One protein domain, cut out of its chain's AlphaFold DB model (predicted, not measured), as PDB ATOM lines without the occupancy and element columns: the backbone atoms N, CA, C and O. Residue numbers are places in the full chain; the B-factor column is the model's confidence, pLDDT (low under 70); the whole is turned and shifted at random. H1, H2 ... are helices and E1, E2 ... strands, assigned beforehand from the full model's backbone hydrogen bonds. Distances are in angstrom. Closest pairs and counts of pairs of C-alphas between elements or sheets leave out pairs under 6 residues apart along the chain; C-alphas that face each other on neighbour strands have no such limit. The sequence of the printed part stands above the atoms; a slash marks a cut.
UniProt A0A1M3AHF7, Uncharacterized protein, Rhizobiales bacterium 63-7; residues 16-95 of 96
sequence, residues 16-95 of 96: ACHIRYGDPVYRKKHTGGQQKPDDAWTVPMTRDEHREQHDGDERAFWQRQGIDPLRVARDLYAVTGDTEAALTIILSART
ATOM      1  N   ALA A  16     -12.740  19.761 -24.637       96.25
ATOM      2  CA  ALA A  16     -12.699  18.310 -24.484       96.25
ATOM      3  C   ALA A  16     -13.349  17.968 -23.137       96.25
ATOM      4  O   ALA A  16     -12.733  18.207 -22.097       96.25
ATOM      5  N   CYS A  17     -14.585  17.474 -23.158       95.81
ATOM      6  CA  CYS A  17     -15.396  17.274 -21.960       95.81
ATOM      7  C   CYS A  17     -15.384  15.803 -21.563       95.81
ATOM      8  O   CYS A  17     -15.945  14.953 -22.257       95.81
ATOM      9  N   HIS A  18     -14.695  15.495 -20.466       95.31
ATOM     10  CA  HIS A  18     -14.558  14.125 -19.985       95.31
ATOM     11  C   HIS A  18     -15.767  13.693 -19.170       95.31
ATOM     12  O   HIS A  18     -16.196  14.398 -18.258       95.31
ATOM     13  N   ILE A  19     -16.242  12.481 -19.435       95.06
ATOM     14  CA  ILE A  19     -17.314  11.851 -18.673       95.06
ATOM     15  C   ILE A  19     -16.700  11.221 -17.423       95.06
ATOM     16  O   ILE A  19     -15.769  10.414 -17.528       95.06
ATOM     17  N   ARG A  20     -17.181  11.547 -16.222       91.94
ATOM     18  CA  ARG A  20     -16.525  11.136 -14.963       91.94
ATOM     19  C   ARG A  20     -17.216   9.977 -14.256       91.94
ATOM     20  O   ARG A  20     -16.530   9.139 -13.658       91.94
ATOM     21  N   TYR A  21     -18.538   9.859 -14.349       91.94
ATOM     22  CA  TYR A  21     -19.259   8.736 -13.747       91.94
ATOM     23  C   TYR A  21     -18.817   7.389 -14.343       91.94
ATOM     24  O   TYR A  21     -18.428   7.293 -15.508       91.94
ATOM     25  N   GLY A  22     -18.802   6.343 -13.516       92.19
ATOM     26  CA  GLY A  22     -18.502   4.982 -13.968       92.19
ATOM     27  C   GLY A  22     -19.758   4.287 -14.475       92.19
ATOM     28  O   GLY A  22     -20.842   4.570 -13.976       92.19
ATOM     29  N   ASP A  23     -19.621   3.363 -15.417       92.56
ATOM     30  CA  ASP A  23     -20.737   2.571 -15.927       92.56
ATOM     31  C   ASP A  23     -20.287   1.133 -16.250       92.56
ATOM     32  O   ASP A  23     -19.341   0.946 -17.027       92.56
ATOM     33  N   PRO A  24     -20.923   0.104 -15.655       90.94
ATOM     34  CA  PRO A  24     -20.537  -1.287 -15.867       90.94
ATOM     35  C   PRO A  24     -20.843  -1.796 -17.283       90.94
ATOM     36  O   PRO A  24     -20.084  -2.629 -17.778       90.94
ATOM     37  N   VAL A  25     -21.884  -1.289 -17.958       92.12
ATOM     38  CA  VAL A  25     -22.246  -1.681 -19.335       92.12
ATOM     39  C   VAL A  25     -21.118  -1.310 -20.292       92.12
ATOM     40  O   VAL A  25     -20.706  -2.114 -21.126       92.12
ATOM     41  N   TYR A  26     -20.548  -0.123 -20.098       91.12
ATOM     42  CA  TYR A  26     -19.431   0.387 -20.895       91.12
ATOM     43  C   TYR A  26     -18.055  -0.031 -20.369       91.12
ATOM     44  O   TYR A  26     -17.037   0.362 -20.935       91.12
ATOM     45  N   ARG A  27     -17.999  -0.813 -19.280       90.25
ATOM     46  CA  ARG A  27     -16.764  -1.137 -18.539       90.25
ATOM     47  C   ARG A  27     -15.944   0.108 -18.180       90.25
ATOM     48  O   ARG A  27     -14.724   0.040 -18.021       90.25
ATOM     49  N   LYS A  28     -16.613   1.249 -18.019       89.50
ATOM     50  CA  LYS A  28     -15.978   2.506 -17.649       89.50
ATOM     51  C   LYS A  28     -15.867   2.580 -16.137       89.50
ATOM     52  O   LYS A  28     -16.870   2.622 -15.425       89.50
ATOM     53  N   LYS A  29     -14.639   2.654 -15.630       86.88
ATOM     54  CA  LYS A  29     -14.405   2.916 -14.207       86.88
ATOM     55  C   LYS A  29     -14.803   4.351 -13.862       86.88
ATOM     56  O   LYS A  29     -14.633   5.268 -14.666       86.88
ATOM     57  N   HIS A  30     -15.322   4.541 -12.652       84.94
ATOM     58  CA  HIS A  30     -15.502   5.884 -12.114       84.94
ATOM     59  C   HIS A  30     -14.137   6.568 -11.982       84.94
ATOM     60  O   HIS A  30     -13.184   5.951 -11.503       84.94
ATOM     61  N   THR A  31     -14.050   7.829 -12.403       81.56
ATOM     62  CA  THR A  31     -12.814   8.611 -12.326       81.56
ATOM     63  C   THR A  31     -12.929   9.668 -11.233       81.56
ATOM     64  O   THR A  31     -13.562  10.712 -11.420       81.56
ATOM     65  N   GLY A  32     -12.279   9.413 -10.093       74.69
ATOM     66  CA  GLY A  32     -12.232  10.354  -8.970       74.69
ATOM     67  C   GLY A  32     -11.566  11.684  -9.349       74.69
ATOM     68  O   GLY A  32     -10.810  11.747 -10.316       74.69
ATOM     69  N   GLY A  33     -11.833  12.761  -8.603       69.44
ATOM     70  CA  GLY A  33     -11.412  14.133  -8.954       69.44
ATOM     71  C   GLY A  33      -9.902  14.349  -9.143       69.44
ATOM     72  O   GLY A  33      -9.505  15.252  -9.868       69.44
ATOM     73  N   GLN A  34      -9.063  13.494  -8.550       75.94
ATOM     74  CA  GLN A  34      -7.596  13.550  -8.656       75.94
ATOM     75  C   GLN A  34      -7.029  12.735  -9.832       75.94
ATOM     76  O   GLN A  34      -5.820  12.699 -10.042       75.94
ATOM     77  N   GLN A  35      -7.882  12.047 -10.593       76.31
ATOM     78  CA  GLN A  35      -7.472  11.232 -11.732       76.31
ATOM     79  C   GLN A  35      -7.847  11.929 -13.037       76.31
ATOM     80  O   GLN A  35      -8.980  12.404 -13.204       76.31
ATOM     81  N   LYS A  36      -6.892  11.961 -13.975       75.00
ATOM     82  CA  LYS A  36      -7.161  12.359 -15.357       75.00
ATOM     83  C   LYS A  36      -8.032  11.265 -15.998       75.00
ATOM     84  O   LYS A  36      -7.596  10.113 -16.016       75.00
ATOM     85  N   PRO A  37      -9.245  11.584 -16.483       79.69
ATOM     86  CA  PRO A  37     -10.055  10.614 -17.209       79.69
ATOM     87  C   PRO A  37      -9.378  10.215 -18.521       79.69
ATOM     88  O   PRO A  37      -8.622  10.997 -19.097       79.69
ATOM     89  N   ASP A  38      -9.644   8.990 -18.966       87.44
ATOM     90  CA  ASP A  38      -9.173   8.504 -20.263       87.44
ATOM     91  C   ASP A  38      -9.797   9.345 -21.385       87.44
ATOM     92  O   ASP A  38     -10.994   9.652 -21.348       87.44
ATOM     93  N   ASP A  39      -8.994   9.704 -22.383       90.38
ATOM     94  CA  ASP A  39      -9.437  10.507 -23.518       90.38
ATOM     95  C   ASP A  39     -10.485   9.757 -24.369       90.38
ATOM     96  O   ASP A  39     -11.288  10.406 -25.041       90.38
ATOM     97  N   ALA A  40     -10.577   8.424 -24.252       93.44
ATOM     98  CA  ALA A  40     -11.658   7.612 -24.821       93.44
ATOM     99  C   ALA A  40     -13.057   7.937 -24.259       93.44
ATOM    100  O   ALA A  40     -14.066   7.584 -24.866       93.44
ATOM    101  N   TRP A  41     -13.138   8.628 -23.118       96.06
ATOM    102  CA  TRP A  41     -14.394   9.039 -22.484       96.06
ATOM    103  C   TRP A  41     -14.603  10.547 -22.578       96.06
ATOM    104  O   TRP A  41     -14.907  11.197 -21.578       96.06
ATOM    105  N   THR A  42     -14.425  11.097 -23.779       96.81
ATOM    106  CA  THR A  42     -14.526  12.534 -24.050       96.81
ATOM    107  C   THR A  42     -15.545  12.821 -25.142       96.81
ATOM    108  O   THR A  42     -15.566  12.151 -26.174       96.81
ATOM    109  N   VAL A  43     -16.337  13.872 -24.956       97.62
ATOM    110  CA  VAL A  43     -17.251  14.421 -25.967       97.62
ATOM    111  C   VAL A  43     -16.972  15.912 -26.195       97.62
ATOM    112  O   VAL A  43     -16.424  16.573 -25.308       97.62
ATOM    113  N   PRO A  44     -17.280  16.458 -27.385       98.25
ATOM    114  CA  PRO A  44     -17.205  17.895 -27.620       98.25
ATOM    115  C   PRO A  44     -18.432  18.581 -27.010       98.25
ATOM    116  O   PRO A  44     -19.565  18.203 -27.311       98.25
ATOM    117  N   MET A  45     -18.217  19.588 -26.167       98.19
ATOM    118  CA  MET A  45     -19.275  20.478 -25.671       98.19
ATOM    119  C   MET A  45     -18.742  21.906 -25.578       98.19
ATOM    120  O   MET A  45     -17.532  22.123 -25.444       98.19
ATOM    121  N   THR A  46     -19.635  22.890 -25.641       98.12
ATOM    122  CA  THR A  46     -19.260  24.284 -25.393       98.12
ATOM    123  C   THR A  46     -18.829  24.462 -23.939       98.12
ATOM    124  O   THR A  46     -19.110  23.631 -23.073       98.12
ATOM    125  N   ARG A  47     -18.144  25.569 -23.641       97.19
ATOM    126  CA  ARG A  47     -17.715  25.865 -22.270       97.19
ATOM    127  C   ARG A  47     -18.882  25.970 -21.287       97.19
ATOM    128  O   ARG A  47     -18.743  25.528 -20.149       97.19
ATOM    129  N   ASP A  48     -20.004  26.531 -21.726       97.12
ATOM    130  CA  ASP A  48     -21.185  26.714 -20.882       97.12
ATOM    131  C   ASP A  48     -21.853  25.369 -20.578       97.12
ATOM    132  O   ASP A  48     -22.066  25.035 -19.415       97.12
ATOM    133  N   GLU A  49     -22.047  24.525 -21.596       97.25
ATOM    134  CA  GLU A  49     -22.552  23.156 -21.418       97.25
ATOM    135  C   GLU A  49     -21.615  22.321 -20.532       97.25
ATOM    136  O   GLU A  49     -22.059  21.556 -19.675       97.25
ATOM    137  N   HIS A  50     -20.298  22.461 -20.720       96.56
ATOM    138  CA  HIS A  50     -19.306  21.762 -19.907       96.56
ATOM    139  C   HIS A  50     -19.363  22.217 -18.447       96.56
ATOM    140  O   HIS A  50     -19.201  21.406 -17.540       96.56
ATOM    141  N   ARG A  51     -19.619  23.504 -18.192       96.19
ATOM    142  CA  ARG A  51     -19.837  24.009 -16.835       96.19
ATOM    143  C   ARG A  51     -21.093  23.399 -16.217       96.19
ATOM    144  O   ARG A  51     -21.025  22.962 -15.074       96.19
ATOM    145  N   GLU A  52     -22.193  23.319 -16.963       95.50
ATOM    146  CA  GLU A  52     -23.436  22.684 -16.497       95.50
ATOM    147  C   GLU A  52     -23.250  21.200 -16.159       95.50
ATOM    148  O   GLU A  52     -23.830  20.717 -15.186       95.50
ATOM    149  N   GLN A  53     -22.410  20.481 -16.912       95.19
ATOM    150  CA  GLN A  53     -22.044  19.095 -16.604       95.19
ATOM    151  C   GLN A  53     -21.410  18.963 -15.207       95.19
ATOM    152  O   GLN A  53     -21.631  17.957 -14.534       95.19
ATOM    153  N   HIS A  54     -20.633  19.963 -14.767       92.88
ATOM    154  CA  HIS A  54     -19.963  19.974 -13.457       92.88
ATOM    155  C   HIS A  54     -20.807  20.573 -12.323       92.88
ATOM    156  O   HIS A  54     -20.453  20.390 -11.161       92.88
ATOM    157  N   ASP A  55     -21.906  21.269 -12.621       92.25
ATOM    158  CA  ASP A  55     -22.703  22.016 -11.629       92.25
ATOM    159  C   ASP A  55     -23.663  21.128 -10.804       92.25
ATOM    160  O   ASP A  55     -24.521  21.614 -10.070       92.25
ATOM    161  N   GLY A  56     -23.544  19.801 -10.899       88.56
ATOM    162  CA  GLY A  56     -24.391  18.880 -10.145       88.56
ATOM    163  C   GLY A  56     -24.137  17.407 -10.451       88.56
ATOM    164  O   GLY A  56     -23.001  16.964 -10.603       88.56
ATOM    165  N   ASP A  57     -25.218  16.627 -10.510       93.88
ATOM    166  CA  ASP A  57     -25.148  15.216 -10.888       93.88
ATOM    167  C   ASP A  57     -24.995  15.081 -12.408       93.88
ATOM    168  O   ASP A  57     -25.938  15.280 -13.179       93.88
ATOM    169  N   GLU A  58     -23.790  14.707 -12.828       95.06
ATOM    170  CA  GLU A  58     -23.438  14.465 -14.223       95.06
ATOM    171  C   GLU A  58     -24.376  13.450 -14.904       95.06
ATOM    172  O   GLU A  58     -24.766  13.645 -16.055       95.06
ATOM    173  N   ARG A  59     -24.785  12.369 -14.224       94.62
ATOM    174  CA  ARG A  59     -25.702  11.384 -14.823       94.62
ATOM    175  C   ARG A  59     -27.068  12.003 -15.071       94.62
ATOM    176  O   ARG A  59     -27.635  11.799 -16.142       94.62
ATOM    177  N   ALA A  60     -27.575  12.776 -14.113       95.50
ATOM    178  CA  ALA A  60     -28.836  13.491 -14.276       95.50
ATOM    179  C   ALA A  60     -28.744  14.533 -15.402       95.50
ATOM    180  O   ALA A  60     -29.683  14.669 -16.186       95.50
ATOM    181  N   PHE A  61     -27.606  15.225 -15.537       96.62
ATOM    182  CA  PHE A  61     -27.343  16.125 -16.660       96.62
ATOM    183  C   PHE A  61     -27.507  15.402 -18.002       96.62
ATOM    184  O   PHE A  61     -28.322  15.826 -18.822       96.62
ATOM    185  N   TRP A  62     -26.829  14.270 -18.200       96.19
ATOM    186  CA  TRP A  62     -26.913  13.504 -19.449       96.19
ATOM    187  C   TRP A  62     -28.304  12.924 -19.718       96.19
ATOM    188  O   TRP A  62     -28.780  12.955 -20.853       96.19
ATOM    189  N   GLN A  63     -29.003  12.480 -18.670       95.06
ATOM    190  CA  GLN A  63     -30.396  12.040 -18.775       95.06
ATOM    191  C   GLN A  63     -31.320  13.162 -19.264       95.06
ATOM    192  O   GLN A  63     -32.165  12.908 -20.120       95.06
ATOM    193  N   ARG A  64     -31.144  14.404 -18.785       95.31
ATOM    194  CA  ARG A  64     -31.925  15.563 -19.261       95.31
ATOM    195  C   ARG A  64     -31.670  15.869 -20.734       95.31
ATOM    196  O   ARG A  64     -32.617  16.188 -21.449       95.31
ATOM    197  N   GLN A  65     -30.425  15.733 -21.193       95.44
ATOM    198  CA  GLN A  65     -30.098  15.897 -22.615       95.44
ATOM    199  C   GLN A  65     -30.697  14.768 -23.471       95.44
ATOM    200  O   GLN A  65     -30.995  14.961 -24.649       95.44
ATOM    201  N   GLY A  66     -30.937  13.593 -22.878       95.62
ATOM    202  CA  GLY A  66     -31.409  12.410 -23.598       95.62
ATOM    203  C   GLY A  66     -30.345  11.832 -24.530       95.62
ATOM    204  O   GLY A  66     -30.690  11.225 -25.538       95.62
ATOM    205  N   ILE A  67     -29.070  12.052 -24.204       96.31
ATOM    206  CA  ILE A  67     -27.905  11.567 -24.943       96.31
ATOM    207  C   ILE A  67     -27.199  10.543 -24.061       96.31
ATOM    208  O   ILE A  67     -26.985  10.795 -22.878       96.31
ATOM    209  N   ASP A  68     -26.808   9.406 -24.636       96.25
ATOM    210  CA  ASP A  68     -25.869   8.485 -23.995       96.25
ATOM    211  C   ASP A  68     -24.434   8.940 -24.310       96.25
ATOM    212  O   ASP A  68     -23.926   8.671 -25.407       96.25
ATOM    213  N   PRO A  69     -23.755   9.641 -23.386       96.94
ATOM    214  CA  PRO A  69     -22.456  10.225 -23.679       96.94
ATOM    215  C   PRO A  69     -21.364   9.157 -23.778       96.94
ATOM    216  O   PRO A  69     -20.360   9.376 -24.448       96.94
ATOM    217  N   LEU A  70     -21.537   7.998 -23.132       96.69
ATOM    218  CA  LEU A  70     -20.544   6.929 -23.119       96.69
ATOM    219  C   LEU A  70     -20.520   6.196 -24.449       96.69
ATOM    220  O   LEU A  70     -19.438   5.916 -24.973       96.69
ATOM    221  N   ARG A  71     -21.700   5.953 -25.027       96.94
ATOM    222  CA  ARG A  71     -21.814   5.477 -26.404       96.94
ATOM    223  C   ARG A  71     -21.143   6.447 -27.369       96.94
ATOM    224  O   ARG A  71     -20.288   6.024 -28.140       96.94
ATOM    225  N   VAL A  72     -21.495   7.733 -27.293       97.62
ATOM    226  CA  VAL A  72     -20.939   8.753 -28.193       97.62
ATOM    227  C   VAL A  72     -19.423   8.838 -28.057       97.62
ATOM    228  O   VAL A  72     -18.731   8.805 -29.066       97.62
ATOM    229  N   ALA A  73     -18.892   8.916 -26.835       97.81
ATOM    230  CA  ALA A  73     -17.454   9.018 -26.606       97.81
ATOM    231  C   ALA A  73     -16.692   7.822 -27.191       97.81
ATOM    232  O   ALA A  73     -15.706   8.009 -27.903       97.81
ATOM    233  N   ARG A  74     -17.189   6.599 -26.959       96.69
ATOM    234  CA  ARG A  74     -16.606   5.374 -27.521       96.69
ATOM    235  C   ARG A  74     -16.610   5.399 -29.048       96.69
ATOM    236  O   ARG A  74     -15.594   5.086 -29.665       96.69
ATOM    237  N   ASP A  75     -17.744   5.753 -29.644       97.56
ATOM    238  CA  ASP A  75     -17.909   5.747 -31.095       97.56
ATOM    239  C   ASP A  75     -17.039   6.852 -31.739       97.56
ATOM    240  O   ASP A  75     -16.357   6.594 -32.728       97.56
ATOM    241  N   LEU A  76     -16.955   8.044 -31.128       98.06
ATOM    242  CA  LEU A  76     -16.051   9.124 -31.547       98.06
ATOM    243  C   LEU A  76     -14.577   8.727 -31.445       98.06
ATOM    244  O   LEU A  76     -13.791   9.043 -32.337       98.06
ATOM    245  N   TYR A  77     -14.193   8.038 -30.370       96.88
ATOM    246  CA  TYR A  77     -12.824   7.563 -30.194       96.88
ATOM    247  C   TYR A  77     -12.437   6.564 -31.292       96.88
ATOM    248  O   TYR A  77     -11.336   6.656 -31.841       96.88
ATOM    249  N   ALA A  78     -13.354   5.667 -31.671       97.38
ATOM    250  CA  ALA A  78     -13.140   4.676 -32.726       97.38
ATOM    251  C   ALA A  78     -12.903   5.290 -34.118       97.38
ATOM    252  O   ALA A  78     -12.236   4.669 -34.942       97.38
ATOM    253  N   VAL A  79     -13.404   6.503 -34.369       97.69
ATOM    254  CA  VAL A  79     -13.244   7.223 -35.646       97.69
ATOM    255  C   VAL A  79     -12.266   8.396 -35.542       97.69
ATOM    256  O   VAL A  79     -12.329   9.352 -36.312       97.69
ATOM    257  N   THR A  80     -11.348   8.362 -34.572       95.56
ATOM    258  CA  THR A  80     -10.360   9.434 -34.386       95.56
ATOM    259  C   THR A  80      -9.580   9.697 -35.678       95.56
ATOM    260  O   THR A  80      -8.926   8.809 -36.215       95.56
ATOM    261  N   GLY A  81      -9.617  10.948 -36.144       95.12
ATOM    262  CA  GLY A  81      -8.983  11.382 -37.395       95.12
ATOM    263  C   GLY A  81      -9.941  11.453 -38.589       95.12
ATOM    264  O   GLY A  81      -9.619  12.125 -39.564       95.12
ATOM    265  N   ASP A  82     -11.129  10.853 -38.488       97.94
ATOM    266  CA  ASP A  82     -12.191  10.929 -39.492       97.94
ATOM    267  C   ASP A  82     -13.277  11.923 -39.046       97.94
ATOM    268  O   ASP A  82     -14.146  11.632 -38.220       97.94
ATOM    269  N   THR A  83     -13.196  13.144 -39.577       97.50
ATOM    270  CA  THR A  83     -14.126  14.227 -39.231       97.50
ATOM    271  C   THR A  83     -15.546  13.945 -39.724       97.50
ATOM    272  O   THR A  83     -16.495  14.240 -39.003       97.50
ATOM    273  N   GLU A  84     -15.715  13.353 -40.905       98.12
ATOM    274  CA  GLU A  84     -17.040  13.105 -41.493       98.12
ATOM    275  C   GLU A  84     -17.797  12.025 -40.711       98.12
ATOM    276  O   GLU A  84     -18.975  12.190 -40.361       98.12
ATOM    277  N   ALA A  85     -17.103  10.946 -40.340       98.19
ATOM    278  CA  ALA A  85     -17.668   9.917 -39.474       98.19
ATOM    279  C   ALA A  85     -18.030  10.487 -38.093       98.19
ATOM    280  O   ALA A  85     -19.118  10.223 -37.572       98.19
ATOM    281  N   ALA A  86     -17.166  11.331 -37.520       98.19
ATOM    282  CA  ALA A  86     -17.425  11.976 -36.237       98.19
ATOM    283  C   ALA A  86     -18.659  12.898 -36.274       98.19
ATOM    284  O   ALA A  86     -19.477  12.874 -35.350       98.19
ATOM    285  N   LEU A  87     -18.832  13.677 -37.345       98.06
ATOM    286  CA  LEU A  87     -20.011  14.525 -37.538       98.06
ATOM    287  C   LEU A  87     -21.293  13.692 -37.648       98.06
ATOM    288  O   LEU A  87     -22.298  14.039 -37.030       98.06
ATOM    289  N   THR A  88     -21.245  12.563 -38.357       98.06
ATOM    290  CA  THR A  88     -22.385  11.639 -38.476       98.06
ATOM    291  C   THR A  88     -22.814  11.086 -37.115       98.06
ATOM    292  O   THR A  88     -24.009  11.049 -36.807       98.06
ATOM    293  N   ILE A  89     -21.852  10.709 -36.264       98.06
ATOM    294  CA  ILE A  89     -22.113  10.242 -34.893       98.06
ATOM    295  C   ILE A  89     -22.785  11.344 -34.065       98.06
ATOM    296  O   ILE A  89     -23.796  11.088 -33.413       98.06
ATOM    297  N   ILE A  90     -22.264  12.576 -34.119       97.75
ATOM    298  CA  ILE A  90     -22.811  13.720 -33.369       97.75
ATOM    299  C   ILE A  90     -24.235  14.056 -33.821       97.75
ATOM    300  O   ILE A  90     -25.116  14.262 -32.987       97.75
ATOM    301  N   LEU A  91     -24.491  14.087 -35.130       96.62
ATOM    302  CA  LEU A  91     -25.828  14.343 -35.670       96.62
ATOM    303  C   LEU A  91     -26.821  13.252 -35.256       96.62
ATOM    304  O   LEU A  91     -27.938  13.563 -34.836       96.62
ATOM    305  N   SER A  92     -26.397  11.989 -35.307       96.25
ATOM    306  CA  SER A  92     -27.226  10.853 -34.897       96.25
ATOM    307  C   SER A  92     -27.548  10.893 -33.403       96.25
ATOM    308  O   SER A  92     -28.677  10.625 -33.019       96.25
ATOM    309  N   ALA A  93     -26.591  11.282 -32.555       95.06
ATOM    310  CA  ALA A  93     -26.809  11.407 -31.114       95.06
ATOM    311  C   ALA A  93     -27.823  12.506 -30.748       95.06
ATOM    312  O   ALA A  93     -28.496  12.407 -29.724       95.06
ATOM    313  N   ARG A  94     -27.935  13.548 -31.581       92.44
ATOM    314  CA  ARG A  94     -28.860  14.677 -31.388       92.44
ATOM    315  C   ARG A  94     -30.263  14.413 -31.931       92.44
ATOM    316  O   ARG A  94     -31.216  15.050 -31.486       92.44
ATOM    317  N   THR A  95     -30.389  13.509 -32.899       82.12
ATOM    318  CA  THR A  95     -31.659  13.179 -33.553       82.12
ATOM    319  C   THR A  95     -32.301  12.022 -32.790       82.12
ATOM    320  O   THR A  95     -31.842  10.889 -32.892       82.12
TER     321      THR A  95
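AT A GLANCE: This is residues 16 to 95 of the 96 residues of an uncharacterized protein of Rhizobiales bacterium 63-7 (UniProt A0A1M3AHF7). A small two-stranded hairpin, E1 and E2, sits in the middle, with the helical hairpin H3 and H4 at one end, its helix H3 beside E2, and H1 and H2 meeting at a corner at the other end. A long loop, residues 19 to 41, joins the two strands. The 80 printed residues, mostly helix by class, hold two strands and then four helices along the chain, the sheet being antiparallel. The whole is compact, with a radius of gyration of the C-alphas of 12.3 A and spans of 33 by 23 by 22 A.

HOW THE PARTS SIT: Look first at E1, residues 16 to 18, and E2, residues 42 to 45, antiparallel at 126 degrees; N 17 and O 43 are 3.0 A apart, within hydrogen-bond range. At H3, residues 69 to 78, the closest C-alphas to E2 are those of Ala 73 and Thr 42, 5.2 A apart. H4, residues 83 to 94, touches H3, closest at the C-alphas of Leu 76 and Ala 86, 5.7 A, at a shallow tilt of 15 degrees, opposite ways. H1, residues 47 to 54, and H2, residues 58 to 65, only just touch, with 3 pairs of C-alphas within 8 A, and only at the corner; the closest are those of Gln 53 and Phe 61, 6.1 A. H1 and H4 are apart. In H1, H2, H3 and H4 every O i to N i+4 pair is within hydrogen-bond range.

IN THESE COORDINATES: Find C-alpha 16 at (-12.699, 18.310, -24.484), where E1 begins. H3 spans 14.1 A; H4 runs 16.7 A to C-alpha 94 at (-28.860, 14.677, -31.388).

THE WHOLE: The farthest C-alphas, Gln 34 and Thr 95, are 34.6 A apart. The printed part has no cut, the link E1 to E2 is long, and residue 33 is under pLDDT 70.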